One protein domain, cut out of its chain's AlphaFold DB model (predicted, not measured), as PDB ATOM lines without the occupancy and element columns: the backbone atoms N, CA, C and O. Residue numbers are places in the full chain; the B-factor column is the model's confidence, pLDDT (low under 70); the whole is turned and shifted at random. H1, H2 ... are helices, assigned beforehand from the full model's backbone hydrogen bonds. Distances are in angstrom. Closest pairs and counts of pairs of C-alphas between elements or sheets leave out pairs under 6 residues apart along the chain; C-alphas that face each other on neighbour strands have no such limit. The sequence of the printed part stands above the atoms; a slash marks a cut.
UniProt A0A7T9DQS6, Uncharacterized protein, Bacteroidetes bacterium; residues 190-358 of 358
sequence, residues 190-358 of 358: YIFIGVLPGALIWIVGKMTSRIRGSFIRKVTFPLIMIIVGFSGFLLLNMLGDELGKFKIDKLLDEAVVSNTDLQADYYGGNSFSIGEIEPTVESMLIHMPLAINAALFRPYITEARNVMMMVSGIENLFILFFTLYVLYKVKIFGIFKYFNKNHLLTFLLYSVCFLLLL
ATOM      1  N   TYR A 190     -32.562 -19.781 -32.856       76.12
ATOM      2  CA  TYR A 190     -32.137 -18.623 -33.648       76.12
ATOM      3  C   TYR A 190     -33.304 -17.707 -34.059       76.12
ATOM      4  O   TYR A 190     -33.130 -16.493 -34.105       76.12
ATOM      5  N   ILE A 191     -34.523 -18.241 -34.260       85.62
ATOM      6  CA  ILE A 191     -35.705 -17.424 -34.589       85.62
ATOM      7  C   ILE A 191     -36.063 -16.497 -33.429       85.62
ATOM      8  O   ILE A 191     -36.357 -15.318 -33.633       85.62
ATOM      9  N   PHE A 192     -36.025 -17.014 -32.200       84.56
ATOM     10  CA  PHE A 192     -36.314 -16.212 -31.017       84.56
ATOM     11  C   PHE A 192     -35.253 -15.132 -30.804       84.56
ATOM     12  O   PHE A 192     -35.599 -13.977 -30.553       84.56
ATOM     13  N   ILE A 193     -33.974 -15.492 -30.957       77.50
ATOM     14  CA  ILE A 193     -32.860 -14.544 -30.845       77.50
ATOM     15  C   ILE A 193     -32.994 -13.453 -31.913       77.50
ATOM     16  O   ILE A 193     -32.862 -12.280 -31.583       77.50
ATOM     17  N   GLY A 194     -33.352 -13.807 -33.149       78.50
ATOM     18  CA  GLY A 194     -33.590 -12.853 -34.229       78.50
ATOM     19  C   GLY A 194     -34.716 -11.862 -33.948       78.50
ATOM     20  O   GLY A 194     -34.577 -10.667 -34.188       78.50
ATOM     21  N   VAL A 195     -35.824 -12.326 -33.374       83.62
ATOM     22  CA  VAL A 195     -36.987 -11.477 -33.070       83.62
ATOM     23  C   VAL A 195     -36.759 -10.562 -31.857       83.62
ATOM     24  O   VAL A 195     -37.368  -9.490 -31.757       83.62
ATOM     25  N   LEU A 196     -35.890 -10.957 -30.924       80.75
ATOM     26  CA  LEU A 196     -35.709 -10.267 -29.649       80.75
ATOM     27  C   LEU A 196     -35.229  -8.805 -29.807       80.75
ATOM     28  O   LEU A 196     -35.896  -7.927 -29.258       80.75
ATOM     29  N   PRO A 197     -34.172  -8.472 -30.579       76.12
ATOM     30  CA  PRO A 197     -33.755  -7.086 -30.797       76.12
ATOM     31  C   PRO A 197     -34.873  -6.202 -31.349       76.12
ATOM     32  O   PRO A 197     -35.096  -5.098 -30.847       76.12
ATOM     33  N   GLY A 198     -35.625  -6.699 -32.337       81.25
ATOM     34  CA  GLY A 198     -36.769  -5.983 -32.896       81.25
ATOM     35  C   GLY A 198     -37.830  -5.702 -31.833       81.25
ATOM     36  O   GLY A 198     -38.327  -4.575 -31.729       81.25
ATOM     37  N   ALA A 199     -38.152  -6.704 -31.011       84.38
ATOM     38  CA  ALA A 199     -39.118  -6.602 -29.918       84.38
ATOM     39  C   ALA A 199     -38.700  -5.532 -28.895       84.38
ATOM     40  O   ALA A 199     -39.499  -4.664 -28.528       84.38
ATOM     41  N   LEU A 200     -37.430  -5.545 -28.489       81.50
ATOM     42  CA  LEU A 200     -36.864  -4.574 -27.552       81.50
ATOM     43  C   LEU A 200     -36.929  -3.154 -28.120       81.50
ATOM     44  O   LEU A 200     -37.440  -2.253 -27.455       81.50
ATOM     45  N   ILE A 201     -36.512  -2.955 -29.371       80.31
ATOM     46  CA  ILE A 201     -36.572  -1.645 -30.036       80.31
ATOM     47  C   ILE A 201     -38.011  -1.125 -30.101       80.31
ATOM     48  O   ILE A 201     -38.248   0.068 -29.896       80.31
ATOM     49  N   TRP A 202     -38.990  -2.003 -30.333       83.19
ATOM     50  CA  TRP A 202     -40.397  -1.610 -30.340       83.19
ATOM     51  C   TRP A 202     -40.866  -1.123 -28.964       83.19
ATOM     52  O   TRP A 202     -41.493  -0.062 -28.868       83.19
ATOM     53  N   ILE A 203     -40.513  -1.844 -27.894       83.25
ATOM     54  CA  ILE A 203     -40.810  -1.437 -26.513       83.25
ATOM     55  C   ILE A 203     -40.173  -0.079 -26.222       83.25
ATOM     56  O   ILE A 203     -40.872   0.855 -25.816       83.25
ATOM     57  N   VAL A 204     -38.870   0.062 -26.470       81.12
ATOM     58  CA  VAL A 204     -38.128   1.294 -26.177       81.12
ATOM     59  C   VAL A 204     -38.673   2.467 -26.986       81.12
ATOM     60  O   VAL A 204     -38.906   3.543 -26.428       81.12
ATOM     61  N   GLY A 205     -38.959   2.265 -28.273       77.69
ATOM     62  CA  GLY A 205     -39.581   3.266 -29.138       77.69
ATOM     63  C   GLY A 205     -40.943   3.718 -28.608       77.69
ATOM     64  O   GLY A 205     -41.210   4.917 -28.492       77.69
ATOM     65  N   LYS A 206     -41.788   2.776 -28.169       80.81
ATOM     66  CA  LYS A 206     -43.088   3.105 -27.572       80.81
ATOM     67  C   LYS A 206     -42.937   3.861 -26.253       80.81
ATOM     68  O   LYS A 206     -43.629   4.864 -26.062       80.81
ATOM     69  N   MET A 207     -42.045   3.431 -25.363       77.94
ATOM     70  CA  MET A 207     -41.802   4.100 -24.078       77.94
ATOM     71  C   MET A 207     -41.291   5.533 -24.272       77.94
ATOM     72  O   MET A 207     -41.830   6.471 -23.686       77.94
ATOM     73  N   THR A 208     -40.315   5.728 -25.157       77.56
ATOM     74  CA  THR A 208     -39.706   7.041 -25.430       77.56
ATOM     75  C   THR A 208     -40.611   7.984 -26.225       77.56
ATOM     76  O   THR A 208     -40.518   9.204 -26.061       77.56
ATOM     77  N   SER A 209     -41.554   7.459 -27.019       74.69
ATOM     78  CA  SER A 209     -42.565   8.271 -27.720       74.69
ATOM     79  C   SER A 209     -43.447   9.097 -26.768       74.69
ATOM     80  O   SER A 209     -43.932  10.160 -27.158       74.69
ATOM     81  N   ARG A 210     -43.599   8.663 -25.506       75.06
ATOM     82  CA  ARG A 210     -44.374   9.363 -24.465       75.06
ATOM     83  C   ARG A 210     -43.626  10.549 -23.840       75.06
ATOM     84  O   ARG A 210     -44.258  11.404 -23.226       75.06
ATOM     85  N   ILE A 211     -42.303  10.623 -24.001       79.00
ATOM     86  CA  ILE A 211     -41.466  11.677 -23.413       79.00
ATOM     87  C   ILE A 211     -41.642  12.971 -24.215       79.00
ATOM     88  O   ILE A 211     -41.462  12.983 -25.439       79.00
ATOM     89  N   ARG A 212     -41.984  14.071 -23.531       66.50
ATOM     90  CA  ARG A 212     -42.048  15.419 -24.117       66.50
ATOM     91  C   ARG A 212     -40.635  16.018 -24.158       66.50
ATOM     92  O   ARG A 212     -39.935  16.002 -23.156       66.50
ATOM     93  N   GLY A 213     -40.230  16.542 -25.318       77.31
ATOM     94  CA  GLY A 213     -38.907  17.139 -25.543       77.31
ATOM     95  C   GLY A 213     -38.003  16.294 -26.449       77.31
ATOM     96  O   GLY A 213     -37.627  15.173 -26.113       77.31
ATOM     97  N   SER A 214     -37.633  16.854 -27.607       72.75
ATOM     98  CA  SER A 214     -36.794  16.193 -28.627       72.75
ATOM     99  C   SER A 214     -35.414  15.796 -28.090       72.75
ATOM    100  O   SER A 214     -34.934  14.700 -28.368       72.75
ATOM    101  N   PHE A 215     -34.804  16.658 -27.272       78.56
ATOM    102  CA  PHE A 215     -33.489  16.411 -26.685       78.56
ATOM    103  C   PHE A 215     -33.514  15.255 -25.676       78.56
ATOM    104  O   PHE A 215     -32.766  14.295 -25.832       78.56
ATOM    105  N   ILE A 216     -34.441  15.293 -24.711       78.56
ATOM    106  CA  ILE A 216     -34.592  14.238 -23.696       78.56
ATOM    107  C   ILE A 216     -34.848  12.896 -24.384       78.56
ATOM    108  O   ILE A 216     -34.175  11.917 -24.093       78.56
ATOM    109  N   ARG A 217     -35.731  12.859 -25.388       77.31
ATOM    110  CA  ARG A 217     -36.000  11.639 -26.158       77.31
ATOM    111  C   ARG A 217     -34.749  11.072 -26.839       77.31
ATOM    112  O   ARG A 217     -34.544   9.861 -26.791       77.31
ATOM    113  N   LYS A 218     -33.921  11.924 -27.456       77.31
ATOM    114  CA  LYS A 218     -32.675  11.507 -28.126       77.31
ATOM    115  C   LYS A 218     -31.633  10.948 -27.158       77.31
ATOM    116  O   LYS A 218     -30.862  10.094 -27.570       77.31
ATOM    117  N   VAL A 219     -31.621  11.400 -25.905       81.94
ATOM    118  CA  VAL A 219     -30.704  10.903 -24.864       81.94
ATOM    119  C   VAL A 219     -31.259   9.650 -24.182       81.94
ATOM    120  O   VAL A 219     -30.535   8.683 -23.964       81.94
ATOM    121  N   THR A 220     -32.558   9.617 -23.883       80.19
ATOM    122  CA  THR A 220     -33.193   8.493 -23.184       80.19
ATOM    123  C   THR A 220     -33.285   7.236 -24.051       80.19
ATOM    124  O   THR A 220     -33.170   6.135 -23.525       80.19
ATOM    125  N   PHE A 221     -33.454   7.367 -25.371       79.12
ATOM    126  CA  PHE A 221     -33.518   6.216 -26.279       79.12
ATOM    127  C   PHE A 221     -32.260   5.323 -26.248       79.12
ATOM    128  O   PHE A 221     -32.407   4.143 -25.927       79.12
ATOM    129  N   PRO A 222     -31.036   5.827 -26.518       80.12
ATOM    130  CA  PRO A 222     -29.829   5.001 -26.460       80.12
ATOM    131  C   PRO A 222     -29.555   4.480 -25.047       80.12
ATOM    132  O   PRO A 222     -29.124   3.344 -24.895       80.12
ATOM    133  N   LEU A 223     -29.868   5.259 -24.006       83.00
ATOM    134  CA  LEU A 223     -29.655   4.847 -22.619       83.00
ATOM    135  C   LEU A 223     -30.552   3.658 -22.232       83.00
ATOM    136  O   LEU A 223     -30.061   2.675 -21.683       83.00
ATOM    137  N   ILE A 224     -31.842   3.694 -22.584       80.50
ATOM    138  CA  ILE A 224     -32.744   2.551 -22.374       80.50
ATOM    139  C   ILE A 224     -32.311   1.361 -23.238       80.50
ATOM    140  O   ILE A 224     -32.325   0.240 -22.745       80.50
ATOM    141  N   MET A 225     -31.888   1.575 -24.488       78.44
ATOM    142  CA  MET A 225     -31.373   0.494 -25.340       78.44
ATOM    143  C   MET A 225     -30.153  -0.201 -24.727       78.44
ATOM    144  O   MET A 225     -30.090  -1.426 -24.764       78.44
ATOM    145  N   ILE A 226     -29.221   0.548 -24.127       82.06
ATOM    146  CA  ILE A 226     -28.060  -0.020 -23.425       82.06
ATOM    147  C   ILE A 226     -28.516  -0.836 -22.213       82.06
ATOM    148  O   ILE A 226     -28.089  -1.974 -22.066       82.06
ATOM    149  N   ILE A 227     -29.410  -0.297 -21.377       80.88
ATOM    150  CA  ILE A 227     -29.917  -1.009 -20.191       80.88
ATOM    151  C   ILE A 227     -30.622  -2.304 -20.598       80.88
ATOM    152  O   ILE A 227     -30.349  -3.368 -20.050       80.88
ATOM    153  N   VAL A 228     -31.521  -2.215 -21.574       76.00
ATOM    154  CA  VAL A 228     -32.314  -3.344 -22.057       76.00
ATOM    155  C   VAL A 228     -31.412  -4.376 -22.740       76.00
ATOM    156  O   VAL A 228     -31.513  -5.560 -22.430       76.00
ATOM    157  N   GLY A 229     -30.484  -3.942 -23.594       75.25
ATOM    158  CA  GLY A 229     -29.505  -4.813 -24.243       75.25
ATOM    159  C   GLY A 229     -28.591  -5.518 -23.240       75.25
ATOM    160  O   GLY A 229     -28.431  -6.732 -23.310       75.25
ATOM    161  N   PHE A 230     -28.071  -4.789 -22.249       77.38
ATOM    162  CA  PHE A 230     -27.247  -5.359 -21.182       77.38
ATOM    163  C   PHE A 230     -28.039  -6.343 -20.313       77.38
ATOM    164  O   PHE A 230     -27.554  -7.431 -20.019       77.38
ATOM    165  N   SER A 231     -29.288  -6.017 -19.966       73.62
ATOM    166  CA  SER A 231     -30.165  -6.934 -19.225       73.62
ATOM    167  C   SER A 231     -30.476  -8.209 -20.015       73.62
ATOM    168  O   SER A 231     -30.468  -9.295 -19.442       73.62
ATOM    169  N   GLY A 232     -30.677  -8.091 -21.332       71.31
ATOM    170  CA  GLY A 232     -30.859  -9.224 -22.233       71.31
ATOM    171  C   GLY A 232     -29.604 -10.089 -22.315       71.31
ATOM    172  O   GLY A 232     -29.702 -11.306 -22.213       71.31
ATOM    173  N   PHE A 233     -28.425  -9.473 -22.413       73.31
ATOM    174  CA  PHE A 233     -27.141 -10.174 -22.390       73.31
ATOM    175  C   PHE A 233     -26.913 -10.926 -21.072       73.31
ATOM    176  O   PHE A 233     -26.527 -12.091 -21.091       73.31
ATOM    177  N   LEU A 234     -27.189 -10.301 -19.924       73.25
ATOM    178  CA  LEU A 234     -27.086 -10.972 -18.625       73.25
ATOM    179  C   LEU A 234     -28.058 -12.152 -18.519       73.25
ATOM    180  O   LEU A 234     -27.639 -13.240 -18.130       73.25
ATOM    181  N   LEU A 235     -29.320 -11.966 -18.920       68.88
ATOM    182  CA  LEU A 235     -30.317 -13.039 -18.971       68.88
ATOM    183  C   LEU A 235     -29.849 -14.199 -19.848       68.88
ATOM    184  O   LEU A 235     -29.927 -15.344 -19.423       68.88
ATOM    185  N   LEU A 236     -29.333 -13.914 -21.045       66.81
ATOM    186  CA  LEU A 236     -28.826 -14.941 -21.955       66.81
ATOM    187  C   LEU A 236     -27.619 -15.685 -21.384       66.81
ATOM    188  O   LEU A 236     -27.547 -16.893 -21.559       66.81
ATOM    189  N   ASN A 237     -26.708 -15.014 -20.675       68.00
ATOM    190  CA  ASN A 237     -25.582 -15.691 -20.023       68.00
ATOM    191  C   ASN A 237     -26.040 -16.580 -18.864       68.00
ATOM    192  O   ASN A 237     -25.622 -17.729 -18.788       68.00
ATOM    193  N   MET A 238     -26.940 -16.086 -18.006       68.31
ATOM    194  CA  MET A 238     -27.496 -16.877 -16.897       68.31
ATOM    195  C   MET A 238     -28.264 -18.103 -17.402       68.31
ATOM    196  O   MET A 238     -28.178 -19.181 -16.827       68.31
ATOM    197  N   LEU A 239     -29.002 -17.938 -18.499       63.19
ATOM    198  CA  LEU A 239     -29.736 -19.011 -19.159       63.19
ATOM    199  C   LEU A 239     -28.828 -19.917 -20.004       63.19
ATOM    200  O   LEU A 239     -29.174 -21.069 -20.252       63.19
ATOM    201  N   GLY A 240     -27.683 -19.416 -20.464       59.31
ATOM    202  CA  GLY A 240     -26.781 -20.087 -21.398       59.31
ATOM    203  C   GLY A 240     -26.078 -21.308 -20.813       59.31
ATOM    204  O   GLY A 240     -25.791 -22.246 -21.561       59.31
ATOM    205  N   ASP A 241     -25.856 -21.330 -19.499       57.25
ATOM    206  CA  ASP A 241     -25.285 -22.487 -18.805       57.25
ATOM    207  C   ASP A 241     -26.298 -23.631 -18.626       57.25
ATOM    208  O   ASP A 241     -25.906 -24.794 -18.699       57.25
ATOM    209  N   GLU A 242     -27.598 -23.334 -18.510       52.28
ATOM    210  CA  GLU A 242     -28.649 -24.365 -18.441       52.28
ATOM    211  C   GLU A 242     -29.183 -24.786 -19.814       52.28
ATOM    212  O   GLU A 242     -29.498 -25.956 -20.037       52.28
ATOM    213  N   LEU A 243     -29.289 -23.850 -20.759       51.22
ATOM    214  CA  LEU A 243     -29.877 -24.114 -22.072       51.22
ATOM    215  C   LEU A 243     -28.849 -24.522 -23.120       51.22
ATOM    216  O   LEU A 243     -29.260 -24.971 -24.188       51.22
ATOM    217  N   GLY A 244     -27.545 -24.370 -22.860       54.31
ATOM    218  CA  GLY A 244     -26.431 -24.870 -23.676       54.31
ATOM    219  C   GLY A 244     -26.345 -24.358 -25.122       54.31
ATOM    220  O   GLY A 244     -25.300 -24.533 -25.737       54.31
ATOM    221  N   LYS A 245     -27.400 -23.735 -25.659       54.44
ATOM    222  CA  LYS A 245     -27.613 -23.317 -27.055       54.44
ATOM    223  C   LYS A 245     -27.481 -21.805 -27.269       54.44
ATOM    224  O   LYS A 245     -27.552 -21.343 -28.395       54.44
ATOM    225  N   PHE A 246     -27.311 -21.032 -26.193       55.56
ATOM    226  CA  PHE A 246     -27.289 -19.563 -26.232       55.56
ATOM    227  C   PHE A 246     -25.897 -18.952 -26.014       55.56
ATOM    228  O   PHE A 246     -25.784 -17.738 -25.857       55.56
ATOM    229  N   LYS A 247     -24.831 -19.763 -26.002       63.16
ATOM    230  CA  LYS A 247     -23.461 -19.225 -25.995       63.16
ATOM    231  C   LYS A 247     -23.188 -18.594 -27.357       63.16
ATOM    232  O   LYS A 247     -23.451 -19.229 -28.370       63.16
ATOM    233  N   ILE A 248     -22.682 -17.360 -27.373       60.25
ATOM    234  CA  ILE A 248     -22.412 -16.612 -28.613       60.25
ATOM    235  C   ILE A 248     -21.490 -17.410 -29.544       60.25
ATOM    236  O   ILE A 248     -21.767 -17.488 -30.734       60.25
ATOM    237  N   ASP A 249     -20.480 -18.084 -28.992       63.09
ATOM    238  CA  ASP A 249     -19.568 -18.940 -29.764       63.09
ATOM    239  C   ASP A 249     -20.327 -20.063 -30.487       63.09
ATOM    240  O   ASP A 249     -20.156 -20.275 -31.682       63.09
ATOM    241  N   LYS A 250     -21.299 -20.677 -29.801       69.62
ATOM    242  CA  LYS A 250     -22.159 -21.704 -30.396       69.62
ATOM    243  C   LYS A 250     -23.116 -21.162 -31.452       69.62
ATOM    244  O   LYS A 250     -23.570 -21.942 -32.275       69.62
ATOM    245  N   LEU A 251     -23.457 -19.870 -31.438       67.81
ATOM    246  CA  LEU A 251     -24.276 -19.273 -32.500       67.81
ATOM    247  C   LEU A 251     -23.490 -19.175 -33.805       67.81
ATOM    248  O   LEU A 251     -24.039 -19.458 -34.865       67.81
ATOM    249  N   LEU A 252     -22.211 -18.803 -33.720       75.12
ATOM    250  CA  LEU A 252     -21.328 -18.775 -34.882       75.12
ATOM    251  C   LEU A 252     -21.053 -20.195 -35.386       75.12
ATOM    252  O   LEU A 252     -21.116 -20.425 -36.590       75.12
ATOM    253  N   ASP A 253     -20.844 -21.152 -34.478       75.38
ATOM    254  CA  ASP A 253     -20.708 -22.567 -34.839       75.38
ATOM    255  C   ASP A 253     -21.978 -23.112 -35.516       75.38
ATOM    256  O   ASP A 253     -21.894 -23.806 -36.527       75.38
ATOM    257  N   GLU A 254     -23.166 -22.771 -35.006       74.19
ATOM    258  CA  GLU A 254     -24.447 -23.197 -35.584       74.19
ATOM    259  C   GLU A 254     -24.639 -22.645 -37.003       74.19
ATOM    260  O   GLU A 254     -25.128 -23.362 -37.875       74.19
ATOM    261  N   ALA A 255     -24.210 -21.408 -37.272       72.62
ATOM    262  CA  ALA A 255     -24.241 -20.834 -38.617       72.62
ATOM    263  C   ALA A 255     -23.330 -21.609 -39.594       72.62
ATOM    264  O   ALA A 255     -23.718 -21.870 -40.736       72.62
ATOM    265  N   VAL A 256     -22.154 -22.059 -39.136       77.19
ATOM    266  CA  VAL A 256     -21.252 -22.919 -39.926       77.19
ATOM    267  C   VAL A 256     -21.871 -24.299 -40.169       77.19
ATOM    268  O   VAL A 256     -21.862 -24.791 -41.302       77.19
ATOM    269  N   VAL A 257     -22.458 -24.913 -39.138       76.69
ATOM    270  CA  VAL A 257     -23.154 -26.207 -39.246       76.69
ATOM    271  C   VAL A 257     -24.333 -26.107 -40.212       76.69
ATOM    272  O   VAL A 257     -24.472 -26.958 -41.086       76.69
ATOM    273  N   SER A 258     -25.133 -25.045 -40.113       74.31
ATOM    274  CA  SER A 258     -26.261 -24.766 -41.006       74.31
ATOM    275  C   SER A 258     -25.808 -24.631 -42.462       74.31
ATOM    276  O   SER A 258     -26.363 -25.281 -43.345       74.31
ATOM    277  N   ASN A 259     -24.739 -23.872 -42.731       75.12
ATOM    278  CA  ASN A 259     -24.165 -23.774 -44.077       75.12
ATOM    279  C   ASN A 259     -23.655 -25.125 -44.603       75.12
ATOM    280  O   ASN A 259     -23.813 -25.432 -45.783       75.12
ATOM    281  N   THR A 260     -23.058 -25.939 -43.733       71.75
ATOM    282  CA  THR A 260     -22.570 -27.275 -44.099       71.75
ATOM    283  C   THR A 260     -23.731 -28.221 -44.413       71.75
ATOM    284  O   THR A 260     -23.677 -28.954 -45.398       71.75
ATOM    285  N   ASP A 261     -24.815 -28.167 -43.633       72.00
ATOM    286  CA  ASP A 261     -26.027 -28.956 -43.874       72.00
ATOM    287  C   ASP A 261     -26.698 -28.561 -45.196       72.00
ATOM    288  O   ASP A 261     -27.041 -29.428 -45.993       72.00
ATOM    289  N   LEU A 262     -26.766 -27.262 -45.514       70.69
ATOM    290  CA  LEU A 262     -27.269 -26.762 -46.804       70.69
ATOM    291  C   LEU A 262     -26.465 -27.260 -48.016       70.69
ATOM    292  O   LEU A 262     -26.958 -27.192 -49.146       70.69
ATOM    293  N   GLN A 263     -25.245 -27.752 -47.794       68.50
ATOM    294  CA  GLN A 263     -24.356 -28.320 -48.807       68.50
ATOM    295  C   GLN A 263     -24.385 -29.853 -48.851       68.50
ATOM    296  O   GLN A 263     -23.741 -30.437 -49.722       68.50
ATOM    297  N   ALA A 264     -25.143 -30.506 -47.969       66.88
ATOM    298  CA  ALA A 264     -25.114 -31.951 -47.809       66.88
ATOM    299  C   ALA A 264     -25.580 -32.723 -49.059       66.88
ATOM    300  O   ALA A 264     -26.525 -32.346 -49.760       66.88
ATOM    301  N   ASP A 265     -24.951 -33.879 -49.284       58.62
ATOM    302  CA  ASP A 265     -25.144 -34.711 -50.480       58.62
ATOM    303  C   ASP A 265     -26.582 -35.220 -50.661       58.62
ATOM    304  O   ASP A 265     -27.018 -35.477 -51.787       58.62
ATOM    305  N   TYR A 266     -27.360 -35.322 -49.574       64.12
ATOM    306  CA  TYR A 266     -28.753 -35.776 -49.641       64.12
ATOM    307  C   TYR A 266     -29.666 -34.811 -50.416       64.12
ATOM    308  O   TYR A 266     -30.746 -35.211 -50.851       64.12
ATOM    309  N   TYR A 267     -29.228 -33.570 -50.660       59.00
ATOM    310  CA  TYR A 267     -29.933 -32.623 -51.525       59.00
ATOM    311  C   TYR A 267     -29.747 -32.899 -53.028       59.00
ATOM    312  O   TYR A 267     -30.359 -32.210 -53.850       59.00
ATOM    313  N   GLY A 268     -28.936 -33.889 -53.424       58.09
ATOM    314  CA  GLY A 268     -28.837 -34.352 -54.817       58.09
ATOM    315  C   GLY A 268     -28.383 -33.264 -55.802       58.09
ATOM    316  O   GLY A 268     -28.818 -33.230 -56.954       58.09
ATOM    317  N   GLY A 269     -27.555 -32.326 -55.334       59.78
ATOM    318  CA  GLY A 269     -27.093 -31.175 -56.112       59.78
ATOM    319  C   GLY A 269     -28.076 -29.999 -56.196       59.78
ATOM    320  O   GLY A 269     -27.811 -29.067 -56.953       59.78
ATOM    321  N   ASN A 270     -29.174 -30.009 -55.427       59.19
ATOM    322  CA  ASN A 270     -30.028 -28.834 -55.179       59.19
ATOM    323  C   ASN A 270     -29.534 -27.988 -53.991       59.19
ATOM    324  O   ASN A 270     -30.312 -27.263 -53.376       59.19
ATOM    325  N   SER A 271     -28.258 -28.119 -53.643       66.06
ATOM    326  CA  SER A 271     -27.605 -27.378 -52.575       66.06
ATOM    327  C   SER A 271     -26.985 -26.078 -53.084       66.06
ATOM    328  O   SER A 271     -26.831 -25.844 -54.288       66.06
ATOM    329  N   PHE A 272     -26.616 -25.208 -52.149       66.19
ATOM    330  CA  PHE A 272     -25.840 -24.014 -52.442       66.19
ATOM    331  C   PHE A 272     -24.761 -23.804 -51.400       66.19
ATOM    332  O   PHE A 272     -24.995 -24.005 -50.216       66.19
ATOM    333  N   SER A 273     -23.604 -23.345 -51.865       71.56
ATOM    334  CA  SER A 273     -22.495 -22.958 -51.012       71.56
ATOM    335  C   SER A 273     -22.339 -21.445 -51.033       71.56
ATOM    336  O   SER A 273     -22.223 -20.845 -52.103       71.56
ATOM    337  N   ILE A 274     -22.307 -20.835 -49.849       71.75
ATOM    338  CA  ILE A 274     -21.827 -19.456 -49.668       71.75
ATOM    339  C   ILE A 274     -20.308 -19.394 -49.463       71.75
ATOM    340  O   ILE A 274     -19.785 -18.317 -49.185       71.75
ATOM    341  N   GLY A 275     -19.601 -20.514 -49.653       76.44
ATOM    342  CA  GLY A 275     -18.181 -20.683 -49.358       76.44
ATOM    343  C   GLY A 275     -17.940 -21.380 -48.017       76.44
ATOM    344  O   GLY A 275     -18.883 -21.774 -47.322       76.44
ATOM    345  N   GLU A 276     -16.663 -21.543 -47.677       77.56
ATOM    346  CA  GLU A 276     -16.233 -21.974 -46.346       77.56
ATOM    347  C   GLU A 276     -16.377 -20.795 -45.381       77.56
ATOM    348  O   GLU A 276     -15.831 -19.722 -45.620       77.56
ATOM    349  N   ILE A 277     -17.154 -20.992 -44.316       80.38
ATOM    350  CA  ILE A 277     -17.394 -19.976 -43.293       80.38
ATOM    351  C   ILE A 277     -16.632 -20.397 -42.048       80.38
ATOM    352  O   ILE A 277     -16.830 -21.499 -41.539       80.38
ATOM    353  N   GLU A 278     -15.808 -19.500 -41.526       81.81
ATOM    354  CA  GLU A 278     -15.240 -19.643 -40.188       81.81
ATOM    355  C   GLU A 278     -16.193 -19.060 -39.132       81.81
ATOM    356  O   GLU A 278     -16.875 -18.068 -39.423       81.81
ATOM    357  N   PRO A 279     -16.226 -19.603 -37.898       81.88
ATOM    358  CA  PRO A 279     -17.061 -19.106 -36.803       81.88
ATOM    359  C   PRO A 279     -16.489 -17.804 -36.202       81.88
ATOM    360  O   PRO A 279     -16.212 -17.703 -35.008       81.88
ATOM    361  N   THR A 280     -16.289 -16.780 -37.035       83.19
ATOM    362  CA  THR A 280     -15.800 -15.452 -36.646       83.19
ATOM    363  C   THR A 280     -16.733 -14.365 -37.171       83.19
ATOM    364  O   THR A 280     -17.326 -14.487 -38.242       83.19
ATOM    365  N   VAL A 281     -16.869 -13.260 -36.430       79.56
ATOM    366  CA  VAL A 281     -17.736 -12.136 -36.838       79.56
ATOM    367  C   VAL A 281     -17.287 -11.532 -38.174       79.56
ATOM    368  O   VAL A 281     -18.121 -11.121 -38.975       79.56
ATOM    369  N   GLU A 282     -15.977 -11.495 -38.429       84.12
ATOM    370  CA  GLU A 282     -15.412 -10.997 -39.685       84.12
ATOM    371  C   GLU A 282     -15.835 -11.863 -40.878       84.12
ATOM    372  O   GLU A 282     -16.382 -11.335 -41.848       84.12
ATOM    373  N   SER A 283     -15.672 -13.185 -40.764       83.50
ATOM    374  CA  SER A 283     -16.133 -14.154 -41.762       83.50
ATOM    375  C   SER A 283     -17.632 -13.984 -42.047       83.50
ATOM    376  O   SER A 283     -18.033 -13.795 -43.199       83.50
ATOM    377  N   MET A 284     -18.469 -13.909 -41.005       82.38
ATOM    378  CA  MET A 284     -19.918 -13.717 -41.172       82.38
ATOM    379  C   MET A 284     -20.256 -12.439 -41.953       82.38
ATOM    380  O   MET A 284     -21.104 -12.466 -42.842       82.38
ATOM    381  N   LEU A 285     -19.576 -11.320 -41.677       83.06
ATOM    382  CA  LEU A 285     -19.818 -10.051 -42.376       83.06
ATOM    383  C   LEU A 285     -19.400 -10.091 -43.850       83.06
ATOM    384  O   LEU A 285     -20.084  -9.495 -44.685       83.06
ATOM    385  N   ILE A 286     -18.310 -10.790 -44.175       87.19
ATOM    386  CA  ILE A 286     -17.839 -10.965 -45.556       87.19
ATOM    387  C   ILE A 286     -18.845 -11.794 -46.365       87.19
ATOM    388  O   ILE A 286     -19.177 -11.429 -47.494       87.19
ATOM    389  N   HIS A 287     -19.374 -12.872 -45.779       86.06
ATOM    390  CA  HIS A 287     -20.316 -13.774 -46.449       86.06
ATOM    391  C   HIS A 287     -21.780 -13.303 -46.387       86.06
ATOM    392  O   HIS A 287     -22.609 -13.767 -47.178       86.06
ATOM    393  N   MET A 288     -22.105 -12.329 -45.530       83.75
ATOM    394  CA  MET A 288     -23.462 -11.803 -45.337       83.75
ATOM    395  C   MET A 288     -24.173 -11.409 -46.649       83.75
ATOM    396  O   MET A 288     -25.321 -11.813 -46.826       83.75
ATOM    397  N   PRO A 289     -23.576 -10.674 -47.612       86.19
ATOM    398  CA  PRO A 289     -24.284 -10.306 -48.843       86.19
ATOM    399  C   PRO A 289     -24.714 -11.519 -49.679       86.19
ATOM    400  O   PRO A 289     -25.810 -11.527 -50.246       86.19
ATOM    401  N   LEU A 290     -23.868 -12.553 -49.736       86.75
ATOM    402  CA  LEU A 290     -24.162 -13.799 -50.444       86.75
ATOM    403  C   LEU A 290     -25.239 -14.604 -49.712       86.75
ATOM    404  O   LEU A 290     -26.166 -15.093 -50.359       86.75
ATOM    405  N   ALA A 291     -25.162 -14.676 -48.380       83.50
ATOM    406  CA  ALA A 291     -26.161 -15.331 -47.539       83.50
ATOM    407  C   ALA A 291     -27.539 -14.662 -47.661       83.50
ATOM    408  O   ALA A 291     -28.531 -15.348 -47.892       83.50
ATOM    409  N   ILE A 292     -27.604 -13.326 -47.624       86.06
ATOM    410  CA  ILE A 292     -28.850 -12.563 -47.811       86.06
ATOM    411  C   ILE A 292     -29.469 -12.861 -49.174       86.06
ATOM    412  O   ILE A 292     -30.670 -13.115 -49.276       86.06
ATOM    413  N   ASN A 293     -28.656 -12.838 -50.230       89.38
ATOM    414  CA  ASN A 293     -29.135 -13.142 -51.571       89.38
ATOM    415  C   ASN A 293     -29.661 -14.582 -51.676       89.38
ATOM    416  O   ASN A 293     -30.713 -14.814 -52.272       89.38
ATOM    417  N   ALA A 294     -28.965 -15.539 -51.067       85.69
ATOM    418  CA  ALA A 294     -29.381 -16.933 -51.058       85.69
ATOM    419  C   ALA A 294     -30.668 -17.163 -50.255       85.69
ATOM    420  O   ALA A 294     -31.559 -17.857 -50.733       85.69
ATOM    421  N   ALA A 295     -30.790 -16.542 -49.082       83.81
ATOM    422  CA  ALA A 295     -31.939 -16.695 -48.198       83.81
ATOM    423  C   ALA A 295     -33.216 -16.044 -48.753       83.81
ATOM    424  O   ALA A 295     -34.309 -16.560 -48.533       83.81
ATOM    425  N   LEU A 296     -33.097 -14.905 -49.447       85.50
ATOM    426  CA  LEU A 296     -34.259 -14.131 -49.905       85.50
ATOM    427  C   LEU A 296     -34.643 -14.375 -51.364       85.50
ATOM    428  O   LEU A 296     -35.816 -14.245 -51.706       85.50
ATOM    429  N   PHE A 297     -33.670 -14.652 -52.236       89.69
ATOM    430  CA  PHE A 297     -33.894 -14.637 -53.685       89.69
ATOM    431  C   PHE A 297     -33.582 -15.966 -54.379       89.69
ATOM    432  O   PHE A 297     -33.861 -16.080 -55.573       89.69
ATOM    433  N   ARG A 298     -33.038 -16.972 -53.675       88.12
ATOM    434  CA  ARG A 298     -32.742 -18.298 -54.247       88.12
ATOM    435  C   ARG A 298     -33.688 -19.389 -53.718       88.12
ATOM    436  O   ARG A 298     -34.188 -19.268 -52.602       88.12
ATOM    437  N   PRO A 299     -33.990 -20.437 -54.516       89.50
ATOM    438  CA  PRO A 299     -33.425 -20.742 -55.837       89.50
ATOM    439  C   PRO A 299     -33.883 -19.766 -56.924       89.50
ATOM    440  O   PRO A 299     -34.993 -19.238 -56.858       89.50
ATOM    441  N   TYR A 300     -33.036 -19.533 -57.926       90.31
ATOM    442  CA  TYR A 300     -33.449 -18.850 -59.153       90.31
ATOM    443  C   TYR A 300     -34.187 -19.816 -60.082       90.31
ATOM    444  O   TYR A 300     -33.975 -21.026 -60.040       90.31
ATOM    445  N   ILE A 301     -35.013 -19.289 -60.991       90.50
ATOM    446  CA  ILE A 301     -35.723 -20.120 -61.982       90.50
ATOM    447  C   ILE A 301     -34.741 -20.959 -62.816       90.50
ATOM    448  O   ILE A 301     -35.021 -22.113 -63.118       90.50
ATOM    449  N   THR A 302     -33.565 -20.415 -63.139       88.94
ATOM    450  CA  THR A 302     -32.507 -21.112 -63.890       88.94
ATOM    451  C   THR A 302     -31.849 -22.257 -63.119       88.94
ATOM    452  O   THR A 302     -31.175 -23.086 -63.720       88.94
ATOM    453  N   GLU A 303     -32.019 -22.302 -61.800       86.00
ATOM    454  CA  GLU A 303     -31.452 -23.327 -60.917       86.00
ATOM    455  C   GLU A 303     -32.466 -24.432 -60.596       86.00
ATOM    456  O   GLU A 303     -32.126 -25.419 -59.944       86.00
ATOM    457  N   ALA A 304     -33.719 -24.275 -61.032       86.50
ATOM    458  CA  ALA A 304     -34.784 -25.213 -60.727       86.50
ATOM    459  C   ALA A 304     -34.558 -26.555 -61.434       86.50
ATOM    460  O   ALA A 304     -34.625 -26.651 -62.658       86.50
ATOM    461  N   ARG A 305     -34.345 -27.616 -60.646       85.31
ATOM    462  CA  ARG A 305     -34.195 -28.993 -61.154       85.31
ATOM    463  C   ARG A 305     -35.468 -29.832 -61.044       85.31
ATOM    464  O   ARG A 305     -35.513 -30.955 -61.534       85.31
ATOM    465  N   ASN A 306     -36.503 -29.303 -60.395       85.38
ATOM    466  CA  ASN A 306     -37.811 -29.936 -60.274       85.38
ATOM    467  C   ASN A 306     -38.929 -28.882 -60.193       85.38
ATOM    468  O   ASN A 306     -38.678 -27.687 -60.025       85.38
ATOM    469  N   VAL A 307     -40.180 -29.340 -60.303       86.25
ATOM    470  CA  VAL A 307     -41.366 -28.468 -60.303       86.25
ATOM    471  C   VAL A 307     -41.482 -27.671 -59.001       86.25
ATOM    472  O   VAL A 307     -41.835 -26.495 -59.041       86.25
ATOM    473  N   MET A 308     -41.137 -28.271 -57.858       84.69
ATOM    474  CA  MET A 308     -41.217 -27.595 -56.561       84.69
ATOM    475  C   MET A 308     -40.236 -26.417 -56.479       84.69
ATOM    476  O   MET A 308     -40.628 -25.310 -56.114       84.69
ATOM    477  N   MET A 309     -38.987 -26.617 -56.911       86.25
ATOM    478  CA  MET A 309     -37.987 -25.551 -57.008       86.25
ATOM    479  C   MET A 309     -38.393 -24.469 -58.005       86.25
ATOM    480  O   MET A 309     -38.116 -23.300 -57.763       86.25
ATOM    481  N   MET A 310     -39.059 -24.826 -59.107       89.94
ATOM    482  CA  MET A 310     -39.535 -23.845 -60.087       89.94
ATOM    483  C   MET A 310     -40.604 -22.926 -59.486       89.94
ATOM    484  O   MET A 310     -40.545 -21.714 -59.686       89.94
ATOM    485  N   VAL A 311     -41.543 -23.476 -58.705       90.69
ATOM    486  CA  VAL A 311     -42.552 -22.681 -57.983       90.69
ATOM    487  C   VAL A 311     -41.881 -21.733 -56.987       90.69
ATOM    488  O   VAL A 311     -42.191 -20.541 -56.989       90.69
ATOM    489  N   SER A 312     -40.915 -22.221 -56.200       89.88
ATOM    490  CA  SER A 312     -40.121 -21.368 -55.304       89.88
ATOM    491  C   SER A 312     -39.330 -20.299 -56.066       89.88
ATOM    492  O   SER A 312     -39.310 -19.146 -55.650       89.88
ATOM    493  N   GLY A 313     -38.745 -20.632 -57.218       92.31
ATOM    494  CA  GLY A 313     -38.000 -19.682 -58.041       92.31
ATOM    495  C   GLY A 313     -38.863 -18.571 -58.639       92.31
ATOM    496  O   GLY A 313     -38.413 -17.430 -58.722       92.31
ATOM    497  N   ILE A 314     -40.114 -18.866 -59.007       94.19
ATOM    498  CA  ILE A 314     -41.079 -17.850 -59.459       94.19
ATOM    499  C   ILE A 314     -41.447 -16.907 -58.308       94.19
ATOM    500  O   ILE A 314     -41.461 -15.688 -58.499       94.19
ATOM    501  N   GLU A 315     -41.720 -17.450 -57.118       93.06
ATOM    502  CA  GLU A 315     -41.997 -16.646 -55.921       93.06
ATOM    503  C   GLU A 315     -40.816 -15.724 -55.591       93.06
ATOM    504  O   GLU A 315     -40.990 -14.515 -55.431       93.06
ATOM    505  N   ASN A 316     -39.603 -16.270 -55.577       93.62
ATOM    506  CA  ASN A 316     -38.392 -15.519 -55.268       93.62
ATOM    507  C   ASN A 316     -38.074 -14.448 -56.312       93.62
ATOM    508  O   ASN A 316     -37.649 -13.347 -55.961       93.62
ATOM    509  N   LEU A 317     -38.327 -14.727 -57.595       94.38
ATOM    510  CA  LEU A 317     -38.187 -13.733 -58.656       94.38
ATOM    511  C   LEU A 317     -39.165 -12.567 -58.455       94.38
ATOM    512  O   LEU A 317     -38.789 -11.404 -58.619       94.38
ATOM    513  N   PHE A 318     -40.407 -12.862 -58.062       93.94
ATOM    514  CA  PHE A 318     -41.377 -11.831 -57.701       93.94
ATOM    515  C   PHE A 318     -40.899 -11.005 -56.497       93.94
ATOM    516  O   PHE A 318     -40.941  -9.774 -56.557       93.94
ATOM    517  N   ILE A 319     -40.388 -11.650 -55.442       92.50
ATOM    518  CA  ILE A 319     -39.833 -10.971 -54.258       92.50
ATOM    519  C   ILE A 319     -38.643 -10.081 -54.639       92.50
ATOM    520  O   ILE A 319     -38.560  -8.940 -54.174       92.50
ATOM    521  N   LEU A 320     -37.753 -10.547 -55.517       93.25
ATOM    522  CA  LEU A 320     -36.618  -9.774 -56.021       93.25
ATOM    523  C   LEU A 320     -37.081  -8.513 -56.758       93.25
ATOM    524  O   LEU A 320     -36.682  -7.404 -56.393       93.25
ATOM    525  N   PHE A 321     -37.963  -8.645 -57.753       94.88
ATOM    526  CA  PHE A 321     -38.470  -7.486 -58.492       94.88
ATOM    527  C   PHE A 321     -39.265  -6.531 -57.606       94.88
ATOM    528  O   PHE A 321     -39.131  -5.315 -57.747       94.88
ATOM    529  N   PHE A 322     -40.053  -7.053 -56.666       91.81
ATOM    530  CA  PHE A 322     -40.772  -6.227 -55.705       91.81
ATOM    531  C   PHE A 322     -39.806  -5.450 -54.800       91.81
ATOM    532  O   PHE A 322     -39.991  -4.251 -54.584       91.81
ATOM    533  N   THR A 323     -38.731  -6.091 -54.341       90.75
ATOM    534  CA  THR A 323     -37.681  -5.458 -53.532       90.75
ATOM    535  C   THR A 323     -36.983  -4.344 -54.314       90.75
ATOM    536  O   THR A 323     -36.877  -3.218 -53.821       90.75
ATOM    537  N   LEU A 324     -36.591  -4.602 -55.566       92.12
ATOM    538  CA  LEU A 324     -36.001  -3.596 -56.458       92.12
ATOM    539  C   LEU A 324     -36.966  -2.436 -56.738       92.12
ATOM    540  O   LEU A 324     -36.563  -1.272 -56.710       92.12
ATOM    541  N   TYR A 325     -38.252  -2.726 -56.947       93.00
ATOM    542  CA  TYR A 325     -39.288  -1.712 -57.139       93.00
ATOM    543  C   TYR A 325     -39.440  -0.804 -55.912       93.00
ATOM    544  O   TYR A 325     -39.496   0.422 -56.056       93.00
ATOM    545  N   VAL A 326     -39.465  -1.374 -54.704       88.75
ATOM    546  CA  VAL A 326     -39.520  -0.607 -53.450       88.75
ATOM    547  C   VAL A 326     -38.264   0.251 -53.291       88.75
ATOM    548  O   VAL A 326     -38.386   1.448 -53.015       88.75
ATOM    549  N   LEU A 327     -37.075  -0.311 -53.529       88.62
ATOM    550  CA  LEU A 327     -35.808   0.426 -53.476       88.62
ATOM    551  C   LEU A 327     -35.774   1.589 -54.475       88.62
ATOM    552  O   LEU A 327     -35.317   2.678 -54.127       88.62
ATOM    553  N   TYR A 328     -36.313   1.396 -55.681       91.06
ATOM    554  CA  TYR A 328     -36.423   2.442 -56.696       91.06
ATOM    555  C   TYR A 328     -37.412   3.545 -56.291       91.06
ATOM    556  O   TYR A 328     -37.076   4.730 -56.328       91.06
ATOM    557  N   LYS A 329     -38.628   3.181 -55.862       89.00
ATOM    558  CA  LYS A 329     -39.687   4.144 -55.509       89.00
ATOM    559  C   LYS A 329     -39.366   4.949 -54.260       89.00
ATOM    560  O   LYS A 329     -39.631   6.150 -54.216       89.00
ATOM    561  N   VAL A 330     -38.832   4.287 -53.243       85.75
ATOM    562  CA  VAL A 330     -38.564   4.898 -51.940       85.75
ATOM    563  C   VAL A 330     -37.177   5.546 -51.900       85.75
ATOM    564  O   VAL A 330     -36.950   6.437 -51.080       85.75
ATOM    565  N   LYS A 331     -36.290   5.183 -52.840       85.88
ATOM    566  CA  LYS A 331     -34.842   5.435 -52.823       85.88
ATOM    567  C   LYS A 331     -34.179   4.702 -51.655       85.88
ATOM    568  O   LYS A 331     -34.719   4.673 -50.551       85.88
ATOM    569  N   ILE A 332     -32.972   4.177 -51.870       78.06
ATOM    570  CA  ILE A 332     -32.233   3.356 -50.888       78.06
ATOM    571  C   ILE A 332     -32.223   4.005 -49.492       78.06
ATOM    572  O   ILE A 332     -32.645   3.398 -48.513       78.06
ATOM    573  N   PHE A 333     -31.849   5.284 -49.402       78.75
ATOM    574  CA  PHE A 333     -31.802   6.000 -48.122       78.75
ATOM    575  C   PHE A 333     -33.156   6.545 -47.647       78.75
ATOM    576  O   PHE A 333     -33.320   6.865 -46.469       78.75
ATOM    577  N   GLY A 334     -34.152   6.647 -48.531       76.81
ATOM    578  CA  GLY A 334     -35.492   7.105 -48.163       76.81
ATOM    579  C   GLY A 334     -36.263   6.076 -47.336       76.81
ATOM    580  O   GLY A 334     -37.159   6.456 -46.581       76.81
ATOM    581  N   ILE A 335     -35.874   4.798 -47.403       77.00
ATOM    582  CA  ILE A 335     -36.492   3.694 -46.659       77.00
ATOM    583  C   ILE A 335     -36.388   3.913 -45.142       77.00
ATOM    584  O   ILE A 335     -37.376   3.746 -44.422       77.00
ATOM    585  N   PHE A 336     -35.244   4.405 -44.654       77.88
ATOM    586  CA  PHE A 336     -35.031   4.675 -43.226       77.88
ATOM    587  C   PHE A 336     -36.029   5.688 -42.647       77.88
ATOM    588  O   PHE A 336     -36.371   5.632 -41.463       77.88
ATOM    589  N   LYS A 337     -36.576   6.584 -43.481       78.19
ATOM    590  CA  LYS A 337     -37.625   7.527 -43.068       78.19
ATOM    591  C   LYS A 337     -38.936   6.819 -42.721       78.19
ATOM    592  O   LYS A 337     -39.664   7.306 -41.857       78.19
ATOM    593  N   TYR A 338     -39.256   5.713 -43.391       78.06
ATOM    594  CA  TYR A 338     -40.480   4.947 -43.146       78.06
ATOM    595  C   TYR A 338     -40.353   4.070 -41.904       78.06
ATOM    596  O   TYR A 338     -41.285   4.048 -41.099       78.06
ATOM    597  N   PHE A 339     -39.187   3.455 -41.690       75.62
ATOM    598  CA  PHE A 339     -38.898   2.720 -40.458       75.62
ATOM    599  C   PHE A 339     -39.044   3.623 -39.233       75.62
ATOM    600  O   PHE A 339     -39.877   3.372 -38.370       75.62
ATOM    601  N   ASN A 340     -38.401   4.791 -39.227       69.31
ATOM    602  CA  ASN A 340     -38.505   5.724 -38.099       69.31
ATOM    603  C   ASN A 340     -39.934   6.224 -37.802       69.31
ATOM    604  O   ASN A 340     -40.192   6.721 -36.707       69.31
ATOM    605  N   LYS A 341     -40.865   6.123 -38.760       74.50
ATOM    606  CA  LYS A 341     -42.264   6.530 -38.580       74.50
ATOM    607  C   LYS A 341     -43.158   5.419 -38.043       74.50
ATOM    608  O   LYS A 341     -44.148   5.731 -37.385       74.50
ATOM    609  N   ASN A 342     -42.853   4.158 -38.338       79.06
ATOM    610  CA  ASN A 342     -43.698   3.038 -37.955       79.06
ATOM    611  C   ASN A 342     -42.893   1.989 -37.181       79.06
ATOM    612  O   ASN A 342     -42.076   1.261 -37.737       79.06
ATOM    613  N   HIS A 343     -43.187   1.893 -35.885       75.06
ATOM    614  CA  HIS A 343     -42.505   0.998 -34.958       75.06
ATOM    615  C   HIS A 343     -42.614  -0.486 -35.351       75.06
ATOM    616  O   HIS A 343     -41.686  -1.239 -35.072       75.06
ATOM    617  N   LEU A 344     -43.695  -0.893 -36.033       79.12
ATOM    618  CA  LEU A 344     -43.841  -2.245 -36.576       79.12
ATOM    619  C   LEU A 344     -42.819  -2.514 -37.689       79.12
ATOM    620  O   LEU A 344     -42.173  -3.556 -37.701       79.12
ATOM    621  N   LEU A 345     -42.628  -1.565 -38.608       78.06
ATOM    622  CA  LEU A 345     -41.635  -1.724 -39.676       78.06
ATOM    623  C   LEU A 345     -40.216  -1.735 -39.110       78.06
ATOM    624  O   LEU A 345     -39.381  -2.497 -39.584       78.06
ATOM    625  N   THR A 346     -39.952  -0.930 -38.078       71.75
ATOM    626  CA  THR A 346     -38.682  -0.968 -37.345       71.75
ATOM    627  C   THR A 346     -38.457  -2.336 -36.715       71.75
ATOM    628  O   THR A 346     -37.411  -2.933 -36.938       71.75
ATOM    629  N   PHE A 347     -39.446  -2.868 -35.991       79.12
ATOM    630  CA  PHE A 347     -39.392  -4.220 -35.435       79.12
ATOM    631  C   PHE A 347     -39.017  -5.257 -36.507       79.12
ATOM    632  O   PHE A 347     -38.107  -6.057 -36.291       79.12
ATOM    633  N   LEU A 348     -39.682  -5.216 -37.668       78.88
ATOM    634  CA  LEU A 348     -39.447  -6.169 -38.752       78.88
ATOM    635  C   LEU A 348     -38.056  -6.018 -39.357       78.88
ATOM    636  O   LEU A 348     -37.385  -7.026 -39.537       78.88
ATOM    637  N   LEU A 349     -37.603  -4.789 -39.619       77.50
ATOM    638  CA  LEU A 349     -36.266  -4.550 -40.158       77.50
ATOM    639  C   LEU A 349     -35.202  -5.164 -39.251       77.50
ATOM    640  O   LEU A 349     -34.382  -5.938 -39.722       77.50
ATOM    641  N   TYR A 350     -35.221  -4.836 -37.959       67.56
ATOM    642  CA  TYR A 350     -34.199  -5.333 -37.040       67.56
ATOM    643  C   TYR A 350     -34.292  -6.843 -36.843       67.56
ATOM    644  O   TYR A 350     -33.254  -7.493 -36.766       67.56
ATOM    645  N   SER A 351     -35.505  -7.403 -36.827       68.88
ATOM    646  CA  SER A 351     -35.677  -8.854 -36.726       68.88
ATOM    647  C   SER A 351     -35.128  -9.572 -37.957       68.88
ATOM    648  O   SER A 351     -34.413 -10.555 -37.825       68.88
ATOM    649  N   VAL A 352     -35.414  -9.056 -39.154       75.25
ATOM    650  CA  VAL A 352     -34.917  -9.620 -40.415       75.25
ATOM    651  C   VAL A 352     -33.406  -9.447 -40.526       75.25
ATOM    652  O   VAL A 352     -32.725 -10.411 -40.836       75.25
ATOM    653  N   CYS A 353     -32.857  -8.271 -40.216       68.44
ATOM    654  CA  CYS A 353     -31.408  -8.065 -40.230       68.44
ATOM    655  C   CYS A 353     -30.689  -9.030 -39.284       68.44
ATOM    656  O   CYS A 353     -29.665  -9.581 -39.659       68.44
ATOM    657  N   PHE A 354     -31.222  -9.255 -38.080       62.91
ATOM    658  CA  PHE A 354     -30.606 -10.182 -37.132       62.91
ATOM    659  C   PHE A 354     -30.757 -11.643 -37.568       62.91
ATOM    660  O   PHE A 354     -29.831 -12.421 -37.402       62.91
ATOM    661  N   LEU A 355     -31.894 -12.008 -38.168       68.31
ATOM    662  CA  LEU A 355     -32.102 -13.340 -38.745       68.31
ATOM    663  C   LEU A 355     -31.250 -13.613 -39.979       68.31
ATOM    664  O   LEU A 355     -31.043 -14.767 -40.297       68.31
ATOM    665  N   LEU A 356     -30.820 -12.581 -40.698       68.94
ATOM    666  CA  LEU A 356     -29.929 -12.718 -41.850       68.94
ATOM    667  C   LEU A 356     -28.446 -12.762 -41.448       68.94
ATOM    668  O   LEU A 356     -27.601 -13.056 -42.288       68.94
ATOM    669  N   LEU A 357     -28.137 -12.411 -40.198       58.47
ATOM    670  CA  LEU A 357     -26.799 -12.497 -39.609       58.47
ATOM    671  C   LEU A 357     -26.542 -13.842 -38.912       58.47
ATOM    672  O   LEU A 357     -25.390 -14.139 -38.606       58.47
ATOM    673  N   LEU A 358     -27.607 -14.593 -38.621       53.69
ATOM    674  CA  LEU A 358     -27.604 -15.926 -38.018       53.69
ATOM    675  C   LEU A 358     -27.927 -16.966 -39.090       53.69
ATOM    676  O   LEU A 358     -27.416 -18.097 -38.962       53.69
TER     677      LEU A 358
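This is residues 190 to 358 of the 358 residues of an uncharacterized protein of Bacteroidetes bacterium (UniProt A0A7T9DQS6). Look for a loose, flat, open frame of helices: H1 and H2 form a splayed hairpin at one edge, H7 packs along H1, and H5 makes the opposite edge, with a gap between H5 and H7. H6 turns the corner into H7, the end of H4 meets H5, and H3 hangs on by few contacts. The printed part has 169 residues with seven named helices, H1 to H7 in order, and no named strand: all helix. It is loose, with a radius of gyration of the C-alphas of 19.2 A and spans of 58 by 47 by 25 A.

Find C-alpha 190 at (-32.137, -18.623, -33.648); from there H1 runs to residue 209, 29.4 A. H2 takes residues 214 to 243, 41.4 A, and H3 248 to 261. H4 is 281 to 297, with a kink of 52 degrees near residue 288. H5 is 307 to 330, 34.5 A, H6 332 to 339, and H7 343 to 355, ending at (-32.102, -13.340, -38.745).

See H1 touch H7 at Gly 198 and Phe 347, the closest C-alphas, 4.1 A, at a shallow tilt of 28 degrees, opposite ways. Residues 200 to 209 of H1 touch H2, closest at C-alphas 208 and 217, 6.0 A. H6 and H7 touch only at the corner, closest at C-alphas 339 and 346, 4.8 A. Every O i to N i+4 pair is within hydrogen-bond range in H3, H5 and H7; in H6 it is 1 of 4, with 2 of 5 O i to N i+3 pairs.

C-alphas 213 and 268 are the farthest apart, 60.1 A. The printed part has no cut; the link from H3 to H4 is long. Confidence is under 70 in 37 residues, among them 235 to 251.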